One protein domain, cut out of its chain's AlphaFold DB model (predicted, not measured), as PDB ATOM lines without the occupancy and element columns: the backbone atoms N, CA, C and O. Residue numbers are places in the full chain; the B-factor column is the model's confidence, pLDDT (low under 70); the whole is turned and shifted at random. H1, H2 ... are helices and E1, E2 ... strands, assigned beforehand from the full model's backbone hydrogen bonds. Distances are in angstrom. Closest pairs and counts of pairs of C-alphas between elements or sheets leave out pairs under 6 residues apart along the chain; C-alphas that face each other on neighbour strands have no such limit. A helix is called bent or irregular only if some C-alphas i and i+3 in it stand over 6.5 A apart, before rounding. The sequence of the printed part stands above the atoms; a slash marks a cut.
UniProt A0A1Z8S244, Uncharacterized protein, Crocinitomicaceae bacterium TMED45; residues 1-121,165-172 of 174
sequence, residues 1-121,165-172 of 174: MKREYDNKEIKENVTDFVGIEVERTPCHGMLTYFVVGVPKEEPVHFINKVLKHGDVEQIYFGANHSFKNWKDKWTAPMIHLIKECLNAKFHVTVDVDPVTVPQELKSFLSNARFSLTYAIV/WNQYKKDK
ATOM      1  N   MET A   1      43.939 -24.104  20.467       75.12
ATOM      2  CA  MET A   1      44.840 -24.481  21.584       75.12
ATOM      3  C   MET A   1      44.014 -25.208  22.642       75.12
ATOM      4  O   MET A   1      42.854 -24.842  22.791       75.12
ATOM      5  N   LYS A   2      44.558 -26.239  23.311       79.88
ATOM      6  CA  LYS A   2      43.926 -26.886  24.481       79.88
ATOM      7  C   LYS A   2      44.144 -26.002  25.714       79.88
ATOM      8  O   LYS A   2      45.295 -25.660  25.972       79.88
ATOM      9  N   ARG A   3      43.089 -25.656  26.457       81.00
ATOM     10  CA  ARG A   3      43.165 -24.845  27.691       81.00
ATOM     11  C   ARG A   3      42.206 -25.393  28.749       81.00
ATOM     12  O   ARG A   3      41.115 -25.836  28.400       81.00
ATOM     13  N   GLU A   4      42.642 -25.391  30.006       84.88
ATOM     14  CA  GLU A   4      41.815 -25.696  31.182       84.88
ATOM     15  C   GLU A   4      41.165 -24.402  31.688       84.88
ATOM     16  O   GLU A   4      41.852 -23.388  31.819       84.88
ATOM     17  N   TYR A   5      39.862 -24.444  31.957       84.50
ATOM     18  CA  TYR A   5      39.061 -23.305  32.418       84.50
ATOM     19  C   TYR A   5      38.622 -23.470  33.881       84.50
ATOM     20  O   TYR A   5      38.862 -24.512  34.495       84.50
ATOM     21  N   ASP A   6      37.963 -22.457  34.448       84.19
ATOM     22  CA  ASP A   6      37.557 -22.421  35.861       84.19
ATOM     23  C   ASP A   6      36.671 -23.605  36.291       84.19
ATOM     24  O   ASP A   6      36.747 -24.087  37.425       84.19
ATOM     25  N   ASN A   7      35.882 -24.130  35.358       81.06
ATOM     26  CA  ASN A   7      35.039 -25.309  35.517       81.06
ATOM     27  C   ASN A   7      35.802 -26.647  35.409       81.06
ATOM     28  O   ASN A   7      35.175 -27.707  35.439       81.06
ATOM     29  N   LYS A   8      37.139 -26.610  35.308       81.38
ATOM     30  CA  LYS A   8      38.048 -27.755  35.108       81.38
ATOM     31  C   LYS A   8      37.850 -28.499  33.786       81.38
ATOM     32  O   LYS A   8      38.404 -29.584  33.598       81.38
ATOM     33  N   GLU A   9      37.073 -27.943  32.858       83.19
ATOM     34  CA  GLU A   9      36.955 -28.502  31.518       83.19
ATOM     35  C   GLU A   9      38.170 -28.104  30.684       83.19
ATOM     36  O   GLU A   9      38.601 -26.949  30.669       83.19
ATOM     37  N   ILE A  10      38.697 -29.073  29.940       81.00
ATOM     38  CA  ILE A  10      39.693 -28.821  28.906       81.00
ATOM     39  C   ILE A  10      38.936 -28.630  27.599       81.00
ATOM     40  O   ILE A  10      38.357 -29.584  27.076       81.00
ATOM     41  N   LYS A  11      38.945 -27.408  27.063       80.62
ATOM     42  CA  LYS A  11      38.342 -27.114  25.758       80.62
ATOM     43  C   LYS A  11      39.405 -26.844  24.708       80.62
ATOM     44  O   LYS A  11      40.512 -26.381  24.988       80.62
ATOM     45  N   GLU A  12      39.025 -27.129  23.471       80.31
ATOM     46  CA  GLU A  12      39.753 -26.751  22.271       80.31
ATOM     47  C   GLU A  12      38.930 -25.742  21.477       80.31
ATOM     48  O   GLU A  12      37.703 -25.768  21.510       80.31
ATOM     49  N   ASN A  13      39.615 -24.883  20.722       80.69
ATOM     50  CA  ASN A  13      39.001 -23.982  19.739       80.69
ATOM     51  C   ASN A  13      37.982 -22.983  20.319       80.69
ATOM     52  O   ASN A  13      37.122 -22.499  19.589       80.69
ATOM     53  N   VAL A  14      38.104 -22.642  21.605       84.56
ATOM     54  CA  VAL A  14      37.378 -21.516  22.204       84.56
ATOM     55  C   VAL A  14      37.819 -20.231  21.506       84.56
ATOM     56  O   VAL A  14      39.020 -19.955  21.427       84.56
ATOM     57  N   THR A  15      36.854 -19.487  20.965       89.38
ATOM     58  CA  THR A  15      37.110 -18.261  20.200       89.38
ATOM     59  C   THR A  15      37.190 -17.030  21.086       89.38
ATOM     60  O   THR A  15      37.962 -16.138  20.778       89.38
ATOM     61  N   ASP A  16      36.449 -17.003  22.195       93.81
ATOM     62  CA  ASP A  16      36.462 -15.909  23.162       93.81
ATOM     63  C   ASP A  16      36.343 -16.452  24.589       93.81
ATOM     64  O   ASP A  16      35.700 -17.479  24.829       93.81
ATOM     65  N   PHE A  17      36.960 -15.770  25.546       95.19
ATOM     66  CA  PHE A  17      36.841 -16.094  26.967       95.19
ATOM     67  C   PHE A  17      37.116 -14.857  27.824       95.19
ATOM     68  O   PHE A  17      37.729 -13.895  27.367       95.19
ATOM     69  N   VAL A  18      36.662 -14.879  29.072       96.75
ATOM     70  CA  VAL A  18      36.821 -13.780  30.030       96.75
ATOM     71  C   VAL A  18      37.621 -14.261  31.229       96.75
ATOM     72  O   VAL A  18      37.393 -15.360  31.735       96.75
ATOM     73  N   GLY A  19      38.546 -13.436  31.697       96.19
ATOM     74  CA  GLY A  19      39.425 -13.768  32.810       96.19
ATOM     75  C   GLY A  19      40.124 -12.537  33.362       96.19
ATOM     76  O   GLY A  19      39.910 -11.432  32.881       96.19
ATOM     77  N   ILE A  20      40.954 -12.732  34.379       97.31
ATOM     78  CA  ILE A  20      41.845 -11.674  34.864       97.31
ATOM     79  C   ILE A  20      43.135 -11.732  34.046       97.31
ATOM     80  O   ILE A  20      43.699 -12.816  33.894       97.31
ATOM     81  N   GLU A  21      43.621 -10.596  33.549       97.31
ATOM     82  CA  GLU A  21      44.934 -10.529  32.903       97.31
ATOM     83  C   GLU A  21      46.043 -10.810  33.923       97.31
ATOM     84  O   GLU A  21      46.251 -10.062  34.880       97.31
ATOM     85  N   VAL A  22      46.755 -11.918  33.731       96.31
ATOM     86  CA  VAL A  22      47.770 -12.412  34.674       96.31
ATOM     87  C   VAL A  22      49.193 -12.140  34.202       96.31
ATOM     88  O   VAL A  22      50.125 -12.219  35.005       96.31
ATOM     89  N   GLU A  23      49.393 -11.783  32.933       96.06
ATOM     90  CA  GLU A  23      50.708 -11.427  32.415       96.06
ATOM     91  C   GLU A  23      51.194 -10.106  33.006       96.06
ATOM     92  O   GLU A  23      50.417  -9.236  33.401       96.06
ATOM     93  N   ARG A  24      52.517  -9.966  33.108       94.56
ATOM     94  CA  ARG A  24      53.187  -8.807  33.713       94.56
ATOM     95  C   ARG A  24      53.219  -7.630  32.734       94.56
ATOM     96  O   ARG A  24      54.279  -7.179  32.317       94.56
ATOM     97  N   THR A  25      52.031  -7.171  32.350       94.56
ATOM     98  CA  THR A  25      51.783  -6.070  31.410       94.56
ATOM     99  C   THR A  25      51.147  -4.875  32.137       94.56
ATOM    100  O   THR A  25      50.735  -5.010  33.292       94.56
ATOM    101  N   PRO A  26      51.003  -3.702  31.488       94.62
ATOM    102  CA  PRO A  26      50.283  -2.570  32.073       94.62
ATOM    103  C   PRO A  26      48.822  -2.861  32.454       94.62
ATOM    104  O   PRO A  26      48.261  -2.129  33.264       94.62
ATOM    105  N   CYS A  27      48.211  -3.908  31.887       97.56
ATOM    106  CA  CYS A  27      46.829  -4.303  32.174       97.56
ATOM    107  C   CYS A  27      46.725  -5.431  33.220       97.56
ATOM    108  O   CYS A  27      45.647  -5.981  33.421       97.56
ATOM    109  N   HIS A  28      47.824  -5.795  33.891       97.00
ATOM    110  CA  HIS A  28      47.825  -6.839  34.917       97.00
ATOM    111  C   HIS A  28      46.746  -6.596  35.986       97.00
ATOM    112  O   HIS A  28      46.700  -5.531  36.603       97.00
ATOM    113  N   GLY A  29      45.920  -7.609  36.247       97.12
ATOM    114  CA  GLY A  29      44.847  -7.563  37.240       97.12
ATOM    115  C   GLY A  29      43.507  -7.023  36.733       97.12
ATOM    116  O   GLY A  29      42.534  -7.107  37.479       97.12
ATOM    117  N   MET A  30      43.435  -6.520  35.497       98.12
ATOM    118  CA  MET A  30      42.180  -6.072  34.886       98.12
ATOM    119  C   MET A  30      41.271  -7.254  34.546       98.12
ATOM    120  O   MET A  30      41.750  -8.342  34.207       98.12
ATOM    121  N   LEU A  31      39.953  -7.038  34.608       98.00
ATOM    122  CA  LEU A  31      39.000  -7.970  34.002       98.00
ATOM    123  C   LEU A  31      39.054  -7.824  32.477       98.00
ATOM    124  O   LEU A  31      38.782  -6.752  31.929       98.00
ATOM    125  N   THR A  32      39.369  -8.921  31.796       98.50
ATOM    126  CA  THR A  32      39.778  -8.913  30.393       98.50
ATOM    127  C   THR A  32      38.925  -9.848  29.554       98.50
ATOM    128  O   THR A  32      38.705 -11.011  29.901       98.50
ATOM    129  N   TYR A  33      38.469  -9.337  28.413       98.44
ATOM    130  CA  TYR A  33      37.850 -10.120  27.352       98.44
ATOM    131  C   TYR A  33      38.921 -10.521  26.332       98.44
ATOM    132  O   TYR A  33      39.450  -9.685  25.597       98.44
ATOM    133  N   PHE A  34      39.254 -11.808  26.295       97.94
ATOM    134  CA  PHE A  34      40.268 -12.380  25.419       97.94
ATOM    135  C   PHE A  34      39.652 -12.881  24.118       97.94
ATOM    136  O   PHE A  34      38.685 -13.644  24.131       97.94
ATOM    137  N   VAL A  35      40.269 -12.502  23.001       97.94
ATOM    138  CA  VAL A  35      39.791 -12.785  21.646       97.94
ATOM    139  C   VAL A  35      40.811 -13.632  20.895       97.94
ATOM    140  O   VAL A  35      41.973 -13.241  20.725       97.94
ATOM    141  N   VAL A  36      40.357 -14.780  20.395       95.62
ATOM    142  CA  VAL A  36      41.125 -15.703  19.554       95.62
ATOM    143  C   VAL A  36      40.685 -15.524  18.101       95.62
ATOM    144  O   VAL A  36      39.629 -15.986  17.666       95.62
ATOM    145  N   GLY A  37      41.555 -14.904  17.312       94.19
ATOM    146  CA  GLY A  37      41.340 -14.626  15.897       94.19
ATOM    147  C   GLY A  37      40.719 -13.253  15.654       94.19
ATOM    148  O   GLY A  37      40.707 -12.392  16.524       94.19
ATOM    149  N   VAL A  38      40.269 -13.030  14.418       95.50
ATOM    150  CA  VAL A  38      39.659 -11.762  14.000       95.50
ATOM    151  C   VAL A  38      38.145 -11.869  14.181       95.50
ATOM    152  O   VAL A  38      37.540 -12.734  13.529       95.50
ATOM    153  N   PRO A  39      37.518 -11.021  15.020       95.75
ATOM    154  CA  PRO A  39      36.067 -10.954  15.118       95.75
ATOM    155  C   PRO A  39      35.433 -10.681  13.755       95.75
ATOM    156  O   PRO A  39      35.939  -9.890  12.961       95.75
ATOM    157  N   LYS A  40      34.329 -11.370  13.469       92.81
ATOM    158  CA  LYS A  40      33.591 -11.227  12.200       92.81
ATOM    159  C   LYS A  40      32.413 -10.265  12.299       92.81
ATOM    160  O   LYS A  40      31.808  -9.938  11.286       92.81
ATOM    161  N   GLU A  41      32.038  -9.911  13.519       94.38
ATOM    162  CA  GLU A  41      30.920  -9.029  13.812       94.38
ATOM    163  C   GLU A  41      31.347  -7.558  13.717       94.38
ATOM    164  O   GLU A  41      32.508  -7.221  13.945       94.38
ATOM    165  N   GLU A  42      30.402  -6.682  13.377       96.69
ATOM    166  CA  GLU A  42      30.641  -5.236  13.349       96.69
ATOM    167  C   GLU A  42      31.055  -4.713  14.736       96.69
ATOM    168  O   GLU A  42      30.546  -5.220  15.745       96.69
ATOM    169  N   PRO A  43      31.893  -3.661  14.829       97.69
ATOM    170  CA  PRO A  43      32.429  -3.186  16.107       97.69
ATOM    171  C   PRO A  43      31.378  -2.895  17.177       97.69
ATOM    172  O   PRO A  43      31.575  -3.229  18.342       97.69
ATOM    173  N   VAL A  44      30.227  -2.334  16.795       97.25
ATOM    174  CA  VAL A  44      29.126  -2.065  17.732       97.25
ATOM    175  C   VAL A  44      28.559  -3.349  18.347       97.25
ATOM    176  O   VAL A  44      28.252  -3.383  19.537       97.25
ATOM    177  N   HIS A  45      28.446  -4.425  17.564       98.00
ATOM    178  CA  HIS A  45      27.971  -5.715  18.058       98.00
ATOM    179  C   HIS A  45      29.023  -6.375  18.944       98.00
ATOM    180  O   HIS A  45      28.673  -6.843  20.027       98.00
ATOM    181  N   PHE A  46      30.296  -6.305  18.541       98.12
ATOM    182  CA  PHE A  46      31.412  -6.798  19.340       98.12
ATOM    183  C   PHE A  46      31.470  -6.111  20.712       98.12
ATOM    184  O   PHE A  46      31.487  -6.776  21.743       98.12
ATOM    185  N   ILE A  47      31.419  -4.779  20.751       98.12
ATOM    186  CA  ILE A  47      31.443  -4.009  22.003       98.12
ATOM    187  C   ILE A  47      30.240  -4.367  22.884       98.12
ATOM    188  O   ILE A  47      30.400  -4.639  24.072       98.12
ATOM    189  N   ASN A  48      29.038  -4.451  22.305       97.25
ATOM    190  CA  ASN A  48      27.843  -4.869  23.042       97.25
ATOM    191  C   ASN A  48      27.942  -6.305  23.571       97.25
ATOM    192  O   ASN A  48      27.354  -6.612  24.606       97.25
ATOM    193  N   LYS A  49      28.645  -7.197  22.866       96.69
ATOM    194  CA  LYS A  49      28.940  -8.550  23.338       96.69
ATOM    195  C   LYS A  49      29.867  -8.493  24.547       96.69
ATOM    196  O   LYS A  49      29.498  -9.039  25.579       96.69
ATOM    197  N   VAL A  50      30.988  -7.773  24.460       97.62
ATOM    198  CA  VAL A  50      31.952  -7.602  25.564       97.62
ATOM    199  C   VAL A  50      31.264  -7.072  26.828       97.62
ATOM    200  O   VAL A  50      31.412  -7.657  27.899       97.62
ATOM    201  N   LEU A  51      30.429  -6.036  26.696       96.06
ATOM    202  CA  LEU A  51      29.718  -5.398  27.814       96.06
ATOM    203  C   LEU A  51      28.733  -6.324  28.556       96.06
ATOM    204  O   LEU A  51      28.319  -6.012  29.669       96.06
ATOM    205  N   LYS A  52      28.349  -7.471  27.980       96.50
ATOM    206  CA  LYS A  52      27.493  -8.458  28.667       96.50
ATOM    207  C   LYS A  52      28.244  -9.284  29.709       96.50
ATOM    208  O   LYS A  52      27.601  -9.997  30.477       96.50
ATOM    209  N   HIS A  53      29.573  -9.208  29.742       94.69
ATOM    210  CA  HIS A  53      30.415 -10.046  30.596       94.69
ATOM    211  C   HIS A  53      30.950  -9.327  31.843       94.69
ATOM    212  O   HIS A  53      31.950  -9.747  32.421       94.69
ATOM    213  N   GLY A  54      30.239  -8.290  32.294       90.56
ATOM    214  CA  GLY A  54      30.550  -7.532  33.504       90.56
ATOM    215  C   GLY A  54      31.373  -6.281  33.219       90.56
ATOM    216  O   GLY A  54      31.385  -5.779  32.095       90.56
ATOM    217  N   ASP A  55      32.063  -5.794  34.248       95.12
ATOM    218  CA  ASP A  55      32.886  -4.584  34.199       95.12
ATOM    219  C   ASP A  55      34.239  -4.866  33.530       95.12
ATOM    220  O   ASP A  55      35.297  -4.730  34.137       95.12
ATOM    221  N   VAL A  56      34.204  -5.345  32.284       98.06
ATOM    222  CA  VAL A  56      35.408  -5.590  31.487       98.06
ATOM    223  C   VAL A  56      36.147  -4.267  31.294       98.06
ATOM    224  O   VAL A  56      35.594  -3.301  30.772       98.06
ATOM    225  N   GLU A  57      37.417  -4.241  31.674       98.44
ATOM    226  CA  GLU A  57      38.288  -3.070  31.559       98.44
ATOM    227  C   GLU A  57      39.165  -3.152  30.305       98.44
ATOM    228  O   GLU A  57      39.467  -2.130  29.681       98.44
ATOM    229  N   GLN A  58      39.548  -4.374  29.917       98.75
ATOM    230  CA  GLN A  58      40.484  -4.642  28.829       98.75
ATOM    231  C   GLN A  58      39.894  -5.589  27.777       98.75
ATOM    232  O   GLN A  58      39.224  -6.573  28.088       98.75
ATOM    233  N   ILE A  59      40.230  -5.342  26.515       98.75
ATOM    234  CA  ILE A  59      40.065  -6.291  25.416       98.75
ATOM    235  C   ILE A  59      41.457  -6.714  24.937       98.75
ATOM    236  O   ILE A  59      42.279  -5.875  24.559       98.75
ATOM    237  N   TYR A  60      41.725  -8.018  24.953       98.62
ATOM    238  CA  TYR A  60      42.998  -8.601  24.533       98.62
ATOM    239  C   TYR A  60      42.806  -9.358  23.222       98.62
ATOM    240  O   TYR A  60      42.198 -10.431  23.187       98.62
ATOM    241  N   PHE A  61      43.354  -8.824  22.137       98.31
ATOM    242  CA  PHE A  61      43.363  -9.487  20.838       98.31
ATOM    243  C   PHE A  61      44.655 -10.273  20.624       98.31
ATOM    244  O   PHE A  61      45.730  -9.818  21.005       98.31
ATOM    245  N   GLY A  62      44.561 -11.424  19.956       96.00
ATOM    246  CA  GLY A  62      45.727 -12.264  19.654       96.00
ATOM    247  C   GLY A  62      45.903 -13.456  20.595       96.00
ATOM    248  O   GLY A  62      46.881 -14.194  20.466       96.00
ATOM    249  N   ALA A  63      44.943 -13.688  21.498       95.31
ATOM    250  CA  ALA A  63      45.011 -14.752  22.491       95.31
ATOM    251  C   ALA A  63      45.267 -16.128  21.850       95.31
ATOM    252  O   ALA A  63      44.832 -16.428  20.734       95.31
ATOM    253  N   ASN A  64      45.975 -16.997  22.576       91.50
ATOM    254  CA  ASN A  64      46.412 -18.313  22.092       91.50
ATOM    255  C   ASN A  64      47.255 -18.245  20.796       91.50
ATOM    256  O   ASN A  64      47.189 -19.161  19.970       91.50
ATOM    257  N   HIS A  65      48.036 -17.173  20.619       91.94
ATOM    258  CA  HIS A  65      48.846 -16.893  19.427       91.94
ATOM    259  C   HIS A  65      48.034 -16.803  18.126       91.94
ATOM    260  O   HIS A  65      48.536 -17.134  17.047       91.94
ATOM    261  N   SER A  66      46.771 -16.374  18.193       94.00
ATOM    262  CA  SER A  66      45.891 -16.355  17.019       94.00
ATOM    263  C   SER A  66      46.337 -15.388  15.925       94.00
ATOM    264  O   SER A  66      45.919 -15.533  14.776       94.00
ATOM    265  N   PHE A  67      47.169 -14.406  16.277       94.75
ATOM    266  CA  PHE A  67      47.741 -13.421  15.358       94.75
ATOM    267  C   PHE A  67      49.206 -13.682  15.009       94.75
ATOM    268  O   PHE A  67      49.865 -12.831  14.413       94.75
ATOM    269  N   LYS A  68      49.716 -14.881  15.307       90.25
ATOM    270  CA  LYS A  68      50.984 -15.317  14.735       90.25
ATOM    271  C   LYS A  68      50.876 -15.326  13.209       90.25
ATOM    272  O   LYS A  68      49.930 -15.902  12.665       90.25
ATOM    273  N   ASN A  69      51.867 -14.748  12.532       89.44
ATOM    274  CA  ASN A  69      51.865 -14.538  11.083       89.44
ATOM    275  C   ASN A  69      50.631 -13.736  10.636       89.44
ATOM    276  O   ASN A  69      49.741 -14.269   9.960       89.44
ATOM    277  N   TRP A  70      50.569 -12.475  11.065       94.19
ATOM    278  CA  TRP A  70      49.512 -11.543  10.688       94.19
ATOM    279  C   TRP A  70      49.272 -11.564   9.176       94.19
ATOM    280  O   TRP A  70      50.208 -11.653   8.382       94.19
ATOM    281  N   LYS A  71      48.003 -11.495   8.770       94.31
ATOM    282  CA  LYS A  71      47.608 -11.505   7.357       94.31
ATOM    283  C   LYS A  71      47.092 -10.133   6.971       94.31
ATOM    284  O   LYS A  71      46.215  -9.620   7.655       94.31
ATOM    285  N   ASP A  72      47.511  -9.609   5.824       93.38
ATOM    286  CA  ASP A  72      47.124  -8.268   5.351       93.38
ATOM    287  C   ASP A  72      45.608  -8.032   5.352       93.38
ATOM    288  O   ASP A  72      45.124  -6.972   5.738       93.38
ATOM    289  N   LYS A  73      44.825  -9.064   5.011       95.12
ATOM    290  CA  LYS A  73      43.354  -9.001   5.034       95.12
ATOM    291  C   LYS A  73      42.752  -8.735   6.422       95.12
ATOM    292  O   LYS A  73      41.564  -8.445   6.518       95.12
ATOM    293  N   TRP A  74      43.525  -8.904   7.493       95.75
ATOM    294  CA  TRP A  74      43.122  -8.613   8.868       95.75
ATOM    295  C   TRP A  74      43.344  -7.149   9.237       95.75
ATOM    296  O   TRP A  74      42.666  -6.661  10.132       95.75
ATOM    297  N   THR A  75      44.247  -6.441   8.550       95.88
ATOM    298  CA  THR A  75      44.684  -5.095   8.938       95.88
ATOM    299  C   THR A  75      43.518  -4.117   9.001       95.88
ATOM    300  O   THR A  75      43.168  -3.667  10.086       95.88
ATOM    301  N   ALA A  76      42.847  -3.841   7.883       96.00
ATOM    302  CA  ALA A  76      41.737  -2.886   7.857       96.00
ATOM    303  C   ALA A  76      40.620  -3.174   8.894       96.00
ATOM    304  O   ALA A  76      40.292  -2.261   9.659       96.00
ATOM    305  N   PRO A  77      40.056  -4.399   8.992       96.00
ATOM    306  CA  PRO A  77      39.002  -4.672   9.970       96.00
ATOM    307  C   PRO A  77      39.498  -4.571  11.417       96.00
ATOM    308  O   PRO A  77      38.794  -4.015  12.259       96.00
ATOM    309  N   MET A  78      40.718  -5.030  11.715       97.75
ATOM    310  CA  MET A  78      41.273  -4.924  13.067       97.75
ATOM    311  C   MET A  78      41.549  -3.476  13.465       97.75
ATOM    312  O   MET A  78      41.206  -3.089  14.576       97.75
ATOM    313  N   ILE A  79      42.113  -2.657  12.572       97.75
ATOM    314  CA  ILE A  79      42.357  -1.232  12.842       97.75
ATOM    315  C   ILE A  79      41.040  -0.508  13.145       97.75
ATOM    316  O   ILE A  79      40.973   0.263  14.104       97.75
ATOM    317  N   HIS A  80      39.981  -0.782  12.374       97.75
ATOM    318  CA  HIS A  80      38.663  -0.209  12.643       97.75
ATOM    319  C   HIS A  80      38.122  -0.651  14.008       97.75
ATOM    320  O   HIS A  80      37.728   0.194  14.811       97.75
ATOM    321  N   LEU A  81      38.172  -1.952  14.301       98.50
ATOM    322  CA  LEU A  81      37.681  -2.505  15.559       98.50
ATOM    323  C   LEU A  81      38.435  -1.959  16.778       98.50
ATOM    324  O   LEU A  81      37.809  -1.538  17.750       98.50
ATOM    325  N   ILE A  82      39.769  -1.928  16.724       98.50
ATOM    326  CA  ILE A  82      40.629  -1.404  17.794       98.50
ATOM    327  C   ILE A  82      40.290   0.057  18.073       98.50
ATOM    328  O   ILE A  82      40.132   0.442  19.232       98.50
ATOM    329  N   LYS A  83      40.126   0.865  17.019       98.44
ATOM    330  CA  LYS A  83      39.751   2.273  17.157       98.44
ATOM    331  C   LYS A  83      38.423   2.431  17.897       98.44
ATOM    332  O   LYS A  83      38.348   3.235  18.822       98.44
ATOM    333  N   GLU A  84      37.403   1.654  17.537       98.56
ATOM    334  CA  GLU A  84      36.102   1.723  18.213       98.56
ATOM    335  C   GLU A  84      36.161   1.215  19.661       98.56
ATOM    336  O   GLU A  84      35.565   1.828  20.547       98.56
ATOM    337  N   CYS A  85      36.951   0.176  19.947       98.69
ATOM    338  CA  CYS A  85      37.175  -0.291  21.319       98.69
ATOM    339  C   CYS A  85      37.852   0.788  22.186       98.69
ATOM    340  O   CYS A  85      37.426   1.050  23.313       98.69
ATOM    341  N   LEU A  86      38.862   1.477  21.644       98.62
ATOM    342  CA  LEU A  86      39.528   2.598  22.320       98.62
ATOM    343  C   LEU A  86      38.583   3.799  22.512       98.62
ATOM    344  O   LEU A  86      38.611   4.446  23.564       98.62
ATOM    345  N   ASN A  87      37.722   4.097  21.530       98.38
ATOM    346  CA  ASN A  87      36.689   5.135  21.645       98.38
ATOM    347  C   ASN A  87      35.701   4.818  22.777       98.38
ATOM    348  O   ASN A  87      35.357   5.715  23.553       98.38
ATOM    349  N   ALA A  88      35.334   3.542  22.916       98.25
ATOM    350  CA  ALA A  88      34.515   3.000  24.000       98.25
ATOM    351  C   ALA A  88      35.245   2.907  25.358       98.25
ATOM    352  O   ALA A  88      34.667   2.438  26.330       98.25
ATOM    353  N   LYS A  89      36.477   3.430  25.453       98.06
ATOM    354  CA  LYS A  89      37.282   3.579  26.681       98.06
ATOM    355  C   LYS A  89      37.846   2.290  27.280       98.06
ATOM    356  O   LYS A  89      38.404   2.367  28.374       98.06
ATOM    357  N   PHE A  90      37.813   1.172  26.560       98.75
ATOM    358  CA  PHE A  90      38.545  -0.029  26.965       98.75
ATOM    359  C   PHE A  90      40.058   0.181  26.874       98.75
ATOM    360  O   PHE A  90      40.551   0.910  26.003       98.75
ATOM    361  N   HIS A  91      40.797  -0.501  27.743       98.75
ATOM    362  CA  HIS A  91      42.185  -0.847  27.468       98.75
ATOM    363  C   HIS A  91      42.220  -1.882  26.339       98.75
ATOM    364  O   HIS A  91      41.404  -2.800  26.305       98.75
ATOM    365  N   VAL A  92      43.132  -1.734  25.384       98.69
ATOM    366  CA  VAL A  92      43.251  -2.645  24.243       98.69
ATOM    367  C   VAL A  92      44.685  -3.126  24.131       98.69
ATOM    368  O   VAL A  92      45.592  -2.325  23.907       98.69
ATOM    369  N   THR A  93      44.866  -4.440  24.227       98.56
ATOM    370  CA  THR A  93      46.141  -5.102  23.936       98.56
ATOM    371  C   THR A  93      46.042  -5.856  22.622       98.56
ATOM    372  O   THR A  93      45.048  -6.537  22.365       98.56
ATOM    373  N   VAL A  94      47.078  -5.752  21.794       98.06
ATOM    374  CA  VAL A  94      47.234  -6.565  20.586       98.06
ATOM    375  C   VAL A  94      48.521  -7.374  20.709       98.06
ATOM    376  O   VAL A  94      49.609  -6.804  20.704       98.06
ATOM    377  N   ASP A  95      48.381  -8.691  20.832       96.69
ATOM    378  CA  ASP A  95      49.483  -9.653  20.847       96.69
ATOM    379  C   ASP A  95      49.752 -10.182  19.438       96.69
ATOM    380  O   ASP A  95      48.862 -10.726  18.776       96.69
ATOM    381  N   VAL A  96      50.978  -9.977  18.963       95.56
ATOM    382  CA  VAL A  96      51.407 -10.253  17.594       95.56
ATOM    383  C   VAL A  96      52.832 -10.790  17.537       95.56
ATOM    384  O   VAL A  96      53.673 -10.541  18.400       95.56
ATOM    385  N   ASP A  97      53.120 -11.504  16.452       91.62
ATOM    386  CA  ASP A  97      54.487 -11.877  16.103       91.62
ATOM    387  C   ASP A  97      55.265 -10.643  15.599       91.62
ATOM    388  O   ASP A  97      54.750  -9.934  14.728       91.62
ATOM    389  N   PRO A  98      56.499 -10.392  16.082       89.25
ATOM    390  CA  PRO A  98      57.269  -9.189  15.752       89.25
ATOM    391  C   PRO A  98      57.585  -9.007  14.267       89.25
ATOM    392  O   PRO A  98      57.793  -7.876  13.837       89.25
ATOM    393  N   VAL A  99      57.594 -10.081  13.476       87.75
ATOM    394  CA  VAL A  99      57.969 -10.036  12.055       87.75
ATOM    395  C   VAL A  99      56.826  -9.529  11.180       87.75
ATOM    396  O   VAL A  99      57.061  -8.944  10.128       87.75
ATOM    397  N   THR A 100      55.581  -9.759  11.595       87.69
ATOM    398  CA  THR A 100      54.401  -9.531  10.739       87.69
ATOM    399  C   THR A 100      53.519  -8.379  11.211       87.69
ATOM    400  O   THR A 100      52.403  -8.220  10.732       87.69
ATOM    401  N   VAL A 101      53.995  -7.553  12.141       88.75
ATOM    402  CA  VAL A 101      53.177  -6.476  12.710       88.75
ATOM    403  C   VAL A 101      52.886  -5.391  11.668       88.75
ATOM    404  O   VAL A 101      53.827  -4.764  11.178       88.75
ATOM    405  N   PRO A 102      51.608  -5.103  11.361       91.50
ATOM    406  CA  PRO A 102      51.255  -4.014  10.458       91.50
ATOM    407  C   PRO A 102      51.635  -2.655  11.062       91.50
ATOM    408  O   PRO A 102      51.390  -2.385  12.244       91.50
ATOM    409  N   GLN A 103      52.208  -1.774  10.241       90.94
ATOM    410  CA  GLN A 103      52.669  -0.446  10.659       90.94
ATOM    411  C   GLN A 103      51.524   0.411  11.223       90.94
ATOM    412  O   GLN A 103      51.732   1.217  12.129       90.94
ATOM    413  N   GLU A 104      50.300   0.203  10.741       94.94
ATOM    414  CA  GLU A 104      49.094   0.909  11.164       94.94
ATOM    415  C   GLU A 104      48.786   0.710  12.653       94.94
ATOM    416  O   GLU A 104      48.282   1.637  13.289       94.94
ATOM    417  N   LEU A 105      49.141  -0.440  13.248       95.00
ATOM    418  CA  LEU A 105      48.971  -0.652  14.692       95.00
ATOM    419  C   LEU A 105      49.830   0.310  15.513       95.00
ATOM    420  O   LEU A 105      49.406   0.750  16.582       95.00
ATOM    421  N   LYS A 106      51.007   0.694  15.002       91.62
ATOM    422  CA  LYS A 106      51.905   1.623  15.698       91.62
ATOM    423  C   LYS A 106      51.284   3.013  15.855       91.62
ATOM    424  O   LYS A 106      51.642   3.726  16.788       91.62
ATOM    425  N   SER A 107      50.307   3.383  15.017       94.88
ATOM    426  CA  SER A 107      49.590   4.663  15.149       94.88
ATOM    427  C   SER A 107      48.850   4.809  16.486       94.88
ATOM    428  O   SER A 107      48.682   5.925  16.982       94.88
ATOM    429  N   PHE A 108      48.476   3.690  17.118       97.56
ATOM    430  CA  PHE A 108      47.790   3.685  18.406       97.56
ATOM    431  C   PHE A 108      48.727   3.790  19.614       97.56
ATOM    432  O   PHE A 108      48.236   4.035  20.710       97.56
ATOM    433  N   LEU A 109      50.053   3.679  19.452       96.00
ATOM    434  CA  LEU A 109      51.013   3.726  20.572       96.00
ATOM    435  C   LEU A 109      51.031   5.072  21.317       96.00
ATOM    436  O   LEU A 109      51.503   5.147  22.446       96.00
ATOM    437  N   SER A 110      50.487   6.131  20.714       96.31
ATOM    438  CA  SER A 110      50.278   7.427  21.378       96.31
ATOM    439  C   SER A 110      49.077   7.443  22.338       96.31
ATOM    440  O   SER A 110      48.922   8.378  23.124       96.31
ATOM    441  N   ASN A 111      48.213   6.423  22.299       98.00
ATOM    442  CA  ASN A 111      47.052   6.298  23.169       98.00
ATOM    443  C   ASN A 111      47.413   5.507  24.434       98.00
ATOM    444  O   ASN A 111      47.744   4.329  24.361       98.00
ATOM    445  N   ALA A 112      47.255   6.123  25.608       97.50
ATOM    446  CA  ALA A 112      47.585   5.512  26.902       97.50
ATOM    447  C   ALA A 112      46.780   4.241  27.254       97.50
ATOM    448  O   ALA A 112      47.150   3.527  28.182       97.50
ATOM    449  N   ARG A 113      45.671   3.964  26.553       98.44
ATOM    450  CA  ARG A 113      44.883   2.730  26.715       98.44
ATOM    451  C   ARG A 113      45.271   1.625  25.737       98.44
ATOM    452  O   ARG A 113      44.718   0.537  25.824       98.44
ATOM    453  N   PHE A 114      46.178   1.887  24.802       98.56
ATOM    454  CA  PHE A 114      46.636   0.890  23.847       98.56
ATOM    455  C   PHE A 114      47.967   0.282  24.293       98.56
ATOM    456  O   PHE A 114      48.853   0.974  24.791       98.56
ATOM    457  N   SER A 115      48.122  -1.021  24.101       97.69
ATOM    458  CA  SER A 115      49.373  -1.744  24.313       97.69
ATOM    459  C   SER A 115      49.613  -2.714  23.158       97.69
ATOM    460  O   SER A 115      48.706  -3.418  22.717       97.69
ATOM    461  N   LEU A 116      50.848  -2.754  22.667       96.62
ATOM    462  CA  LEU A 116      51.296  -3.711  21.660       96.62
ATOM    463  C   LEU A 116      52.236  -4.713  22.327       96.62
ATOM    464  O   LEU A 116      53.238  -4.312  22.919       96.62
ATOM    465  N   THR A 117      51.924  -5.998  22.205       95.56
ATOM    466  CA  THR A 117      52.748  -7.087  22.731       95.56
ATOM    467  C   THR A 117      53.421  -7.806  21.569       95.56
ATOM    468  O   THR A 117      52.756  -8.292  20.659       95.56
ATOM    469  N   TYR A 118      54.751  -7.885  21.610       94.25
ATOM    470  CA  TYR A 118      55.535  -8.711  20.697       94.25
ATOM    471  C   TYR A 118      55.795 -10.081  21.335       94.25
ATOM    472  O   TYR A 118      56.699 -10.222  22.163       94.25
ATOM    473  N   ALA A 119      55.026 -11.103  20.956       92.00
ATOM    474  CA  ALA A 119      55.221 -12.458  21.466       92.00
ATOM    475  C   ALA A 119      56.378 -13.172  20.752       92.00
ATOM    476  O   ALA A 119      56.241 -13.687  19.642       92.00
ATOM    477  N   ILE A 120      57.524 -13.263  21.432       91.94
ATOM    478  CA  ILE A 120      58.679 -14.048  20.982       91.94
ATOM    479  C   ILE A 120      58.571 -15.469  21.546       91.94
ATOM    480  O   ILE A 120      58.685 -15.693  22.751       91.94
ATOM    481  N   VAL A 121      58.382 -16.457  20.671       91.44
ATOM    482  CA  VAL A 121      58.250 -17.864  21.078       91.44
ATOM    483  C   VAL A 121      59.627 -18.525  21.182       91.44
ATOM    484  O   VAL A 121      60.268 -18.778  20.164       91.44
ATOM    485  N   TRP A 165      51.643 -21.125  34.955       90.69
ATOM    486  CA  TRP A 165      50.496 -21.726  34.269       90.69
ATOM    487  C   TRP A 165      49.246 -21.866  35.143       90.69
ATOM    488  O   TRP A 165      48.130 -21.786  34.631       90.69
ATOM    489  N   ASN A 166      49.395 -22.043  36.459       90.25
ATOM    490  CA  ASN A 166      48.251 -22.139  37.367       90.25
ATOM    491  C   ASN A 166      47.456 -20.830  37.472       90.25
ATOM    492  O   ASN A 166      46.297 -20.866  37.888       90.25
ATOM    493  N   GLN A 167      48.037 -19.692  37.086       91.19
ATOM    494  CA  GLN A 167      47.347 -18.401  37.104       91.19
ATOM    495  C   GLN A 167      46.295 -18.296  35.987       91.19
ATOM    496  O   GLN A 167      45.263 -17.666  36.197       91.19
ATOM    497  N   TYR A 168      46.480 -18.998  34.864       87.25
ATOM    498  CA  TYR A 168      45.560 -18.984  33.716       87.25
ATOM    499  C   TYR A 168      44.307 -19.867  33.888       87.25
ATOM    500  O   TYR A 168      43.431 -19.876  33.031       87.25
ATOM    501  N   LYS A 169      44.193 -20.636  34.978       86.06
ATOM    502  CA  LYS A 169      43.117 -21.634  35.166       86.06
ATOM    503  C   LYS A 169      41.777 -21.053  35.630       86.06
ATOM    504  O   LYS A 169      40.864 -21.805  35.946       86.06
ATOM    505  N   LYS A 170      41.669 -19.730  35.752       84.50
ATOM    506  CA  LYS A 170      40.480 -19.044  36.289       84.50
ATOM    507  C   LYS A 170      39.589 -18.431  35.209       84.50
ATOM    508  O   LYS A 170      38.630 -17.740  35.544       84.50
ATOM    509  N   ASP A 171      39.906 -18.675  33.943       86.31
ATOM    510  CA  ASP A 171      39.157 -18.118  32.824       86.31
ATOM    511  C   ASP A 171      37.826 -18.831  32.612       86.31
ATOM    512  O   ASP A 171      37.686 -20.027  32.878       86.31
ATOM    513  N   LYS A 172      36.875 -18.092  32.042       88.06
ATOM    514  CA  LYS A 172      35.522 -18.532  31.712       88.06
ATOM    515  C   LYS A 172      35.303 -18.436  30.204       88.06
ATOM    516  O   LYS A 172      35.375 -17.330  29.666       88.06
TER     517      LYS A 172
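What this domain is: This is residues 1 to 121 and 165 to 172 of the 174 residues of an uncharacterized protein of Crocinitomicaceae bacterium TMED45 (UniProt A0A1Z8S244). A strongly twisted sheet of five strands has three helices, H1, H2 and H3, covering one side, while a small hairpin of E1 and E2 and the short helix H4 sit beyond its E3 edge. The longest axis runs from the hairpin's loop to H3. The 129 printed residues hold named elements in the order E1, E2, E3, E4, H1, E5, H2, E6, H3, E7, H4, of mixed class. The sheet's order is E3, E4, E5, E6, E7, mixed. The whole is compact, with a radius of gyration of the C-alphas of 13.9 A, and spans 39 by 31 by 27 A.

Where its parts are: E1, residues 2 to 4, begins at C-alpha 2 (43.926, -26.886, 24.481). E2 is residues 10 to 12, E3 16 to 20 and E4 31 to 35. H1, residues 43 to 53, is 16.2 A long; E5 is 58 to 61. H2, residues 72 to 87, is 23.5 A long from C-alpha 72 (47.124, -8.268, 5.351). E6, residues 91 to 96, is 16.5 A long. H3 is 103 to 110, E7 114 to 118, and H4, 165 to 170, ends at C-alpha 170 (40.480, -19.044, 36.289). H2, H3 and H4 are irregular, but only just: C-alphas 73 and 76, 107 and 110, and 167 and 170 are 6.9, 6.8 and 6.9 A apart.

How they stand to each other: E1 and E2 form an antiparallel hairpin, with N 3 and O 11 at 3.1 A. The hairpin E3 and E4 has N 32 and O 19 at 2.8 A. E4 and E5 are parallel, with N 35 and O 60 at 2.8 A, as are E5 and E6, with N 59 and O 91 at 2.8 A, and E6 and E7, with N 115 and O 92 at 2.9 A. E4, H1, E5; E5, H2, E6; and E6, H3, E7 are strand-helix-strand units, parallel neighbour strands joined through a helix, with right-handed crossovers. H1 is on the sheet over E4, at a height of 9.7 A. H2, H3 and H4 only graze the sheet. H2 touches H1 with residues 80 to 85 alone, at a steep tilt of 59 degrees; the closest C-alphas, Pro 43 and Leu 81, are 5.3 A apart. H2 and H3 only just touch, with 3 pairs of C-alphas within 8 A, the closest Ile 79 and Leu 105 at 6.9 A. The closest C-alphas of E3 and H4, Gly 19 and Lys 170, are 6.4 A apart. O i to N i+4 pairs are within hydrogen-bond range in 5 of 7 for H1, 10 of 12 for H2, 0 of 4 for H3 and 0 of 2 for H4; O i to N i+3 pairs are in 4 of 5 for H3 and 1 of 3 for H4.

The domain as a whole: The C-alphas farthest apart, Lys 8 and Ser 107, are 39.8 A apart. Residues 122 to 164 are not printed, and C-alphas 121 and 165 are 15.8 A apart across this cut. Of the links printed whole, none is long. No printed residue is under 70 in pLDDT.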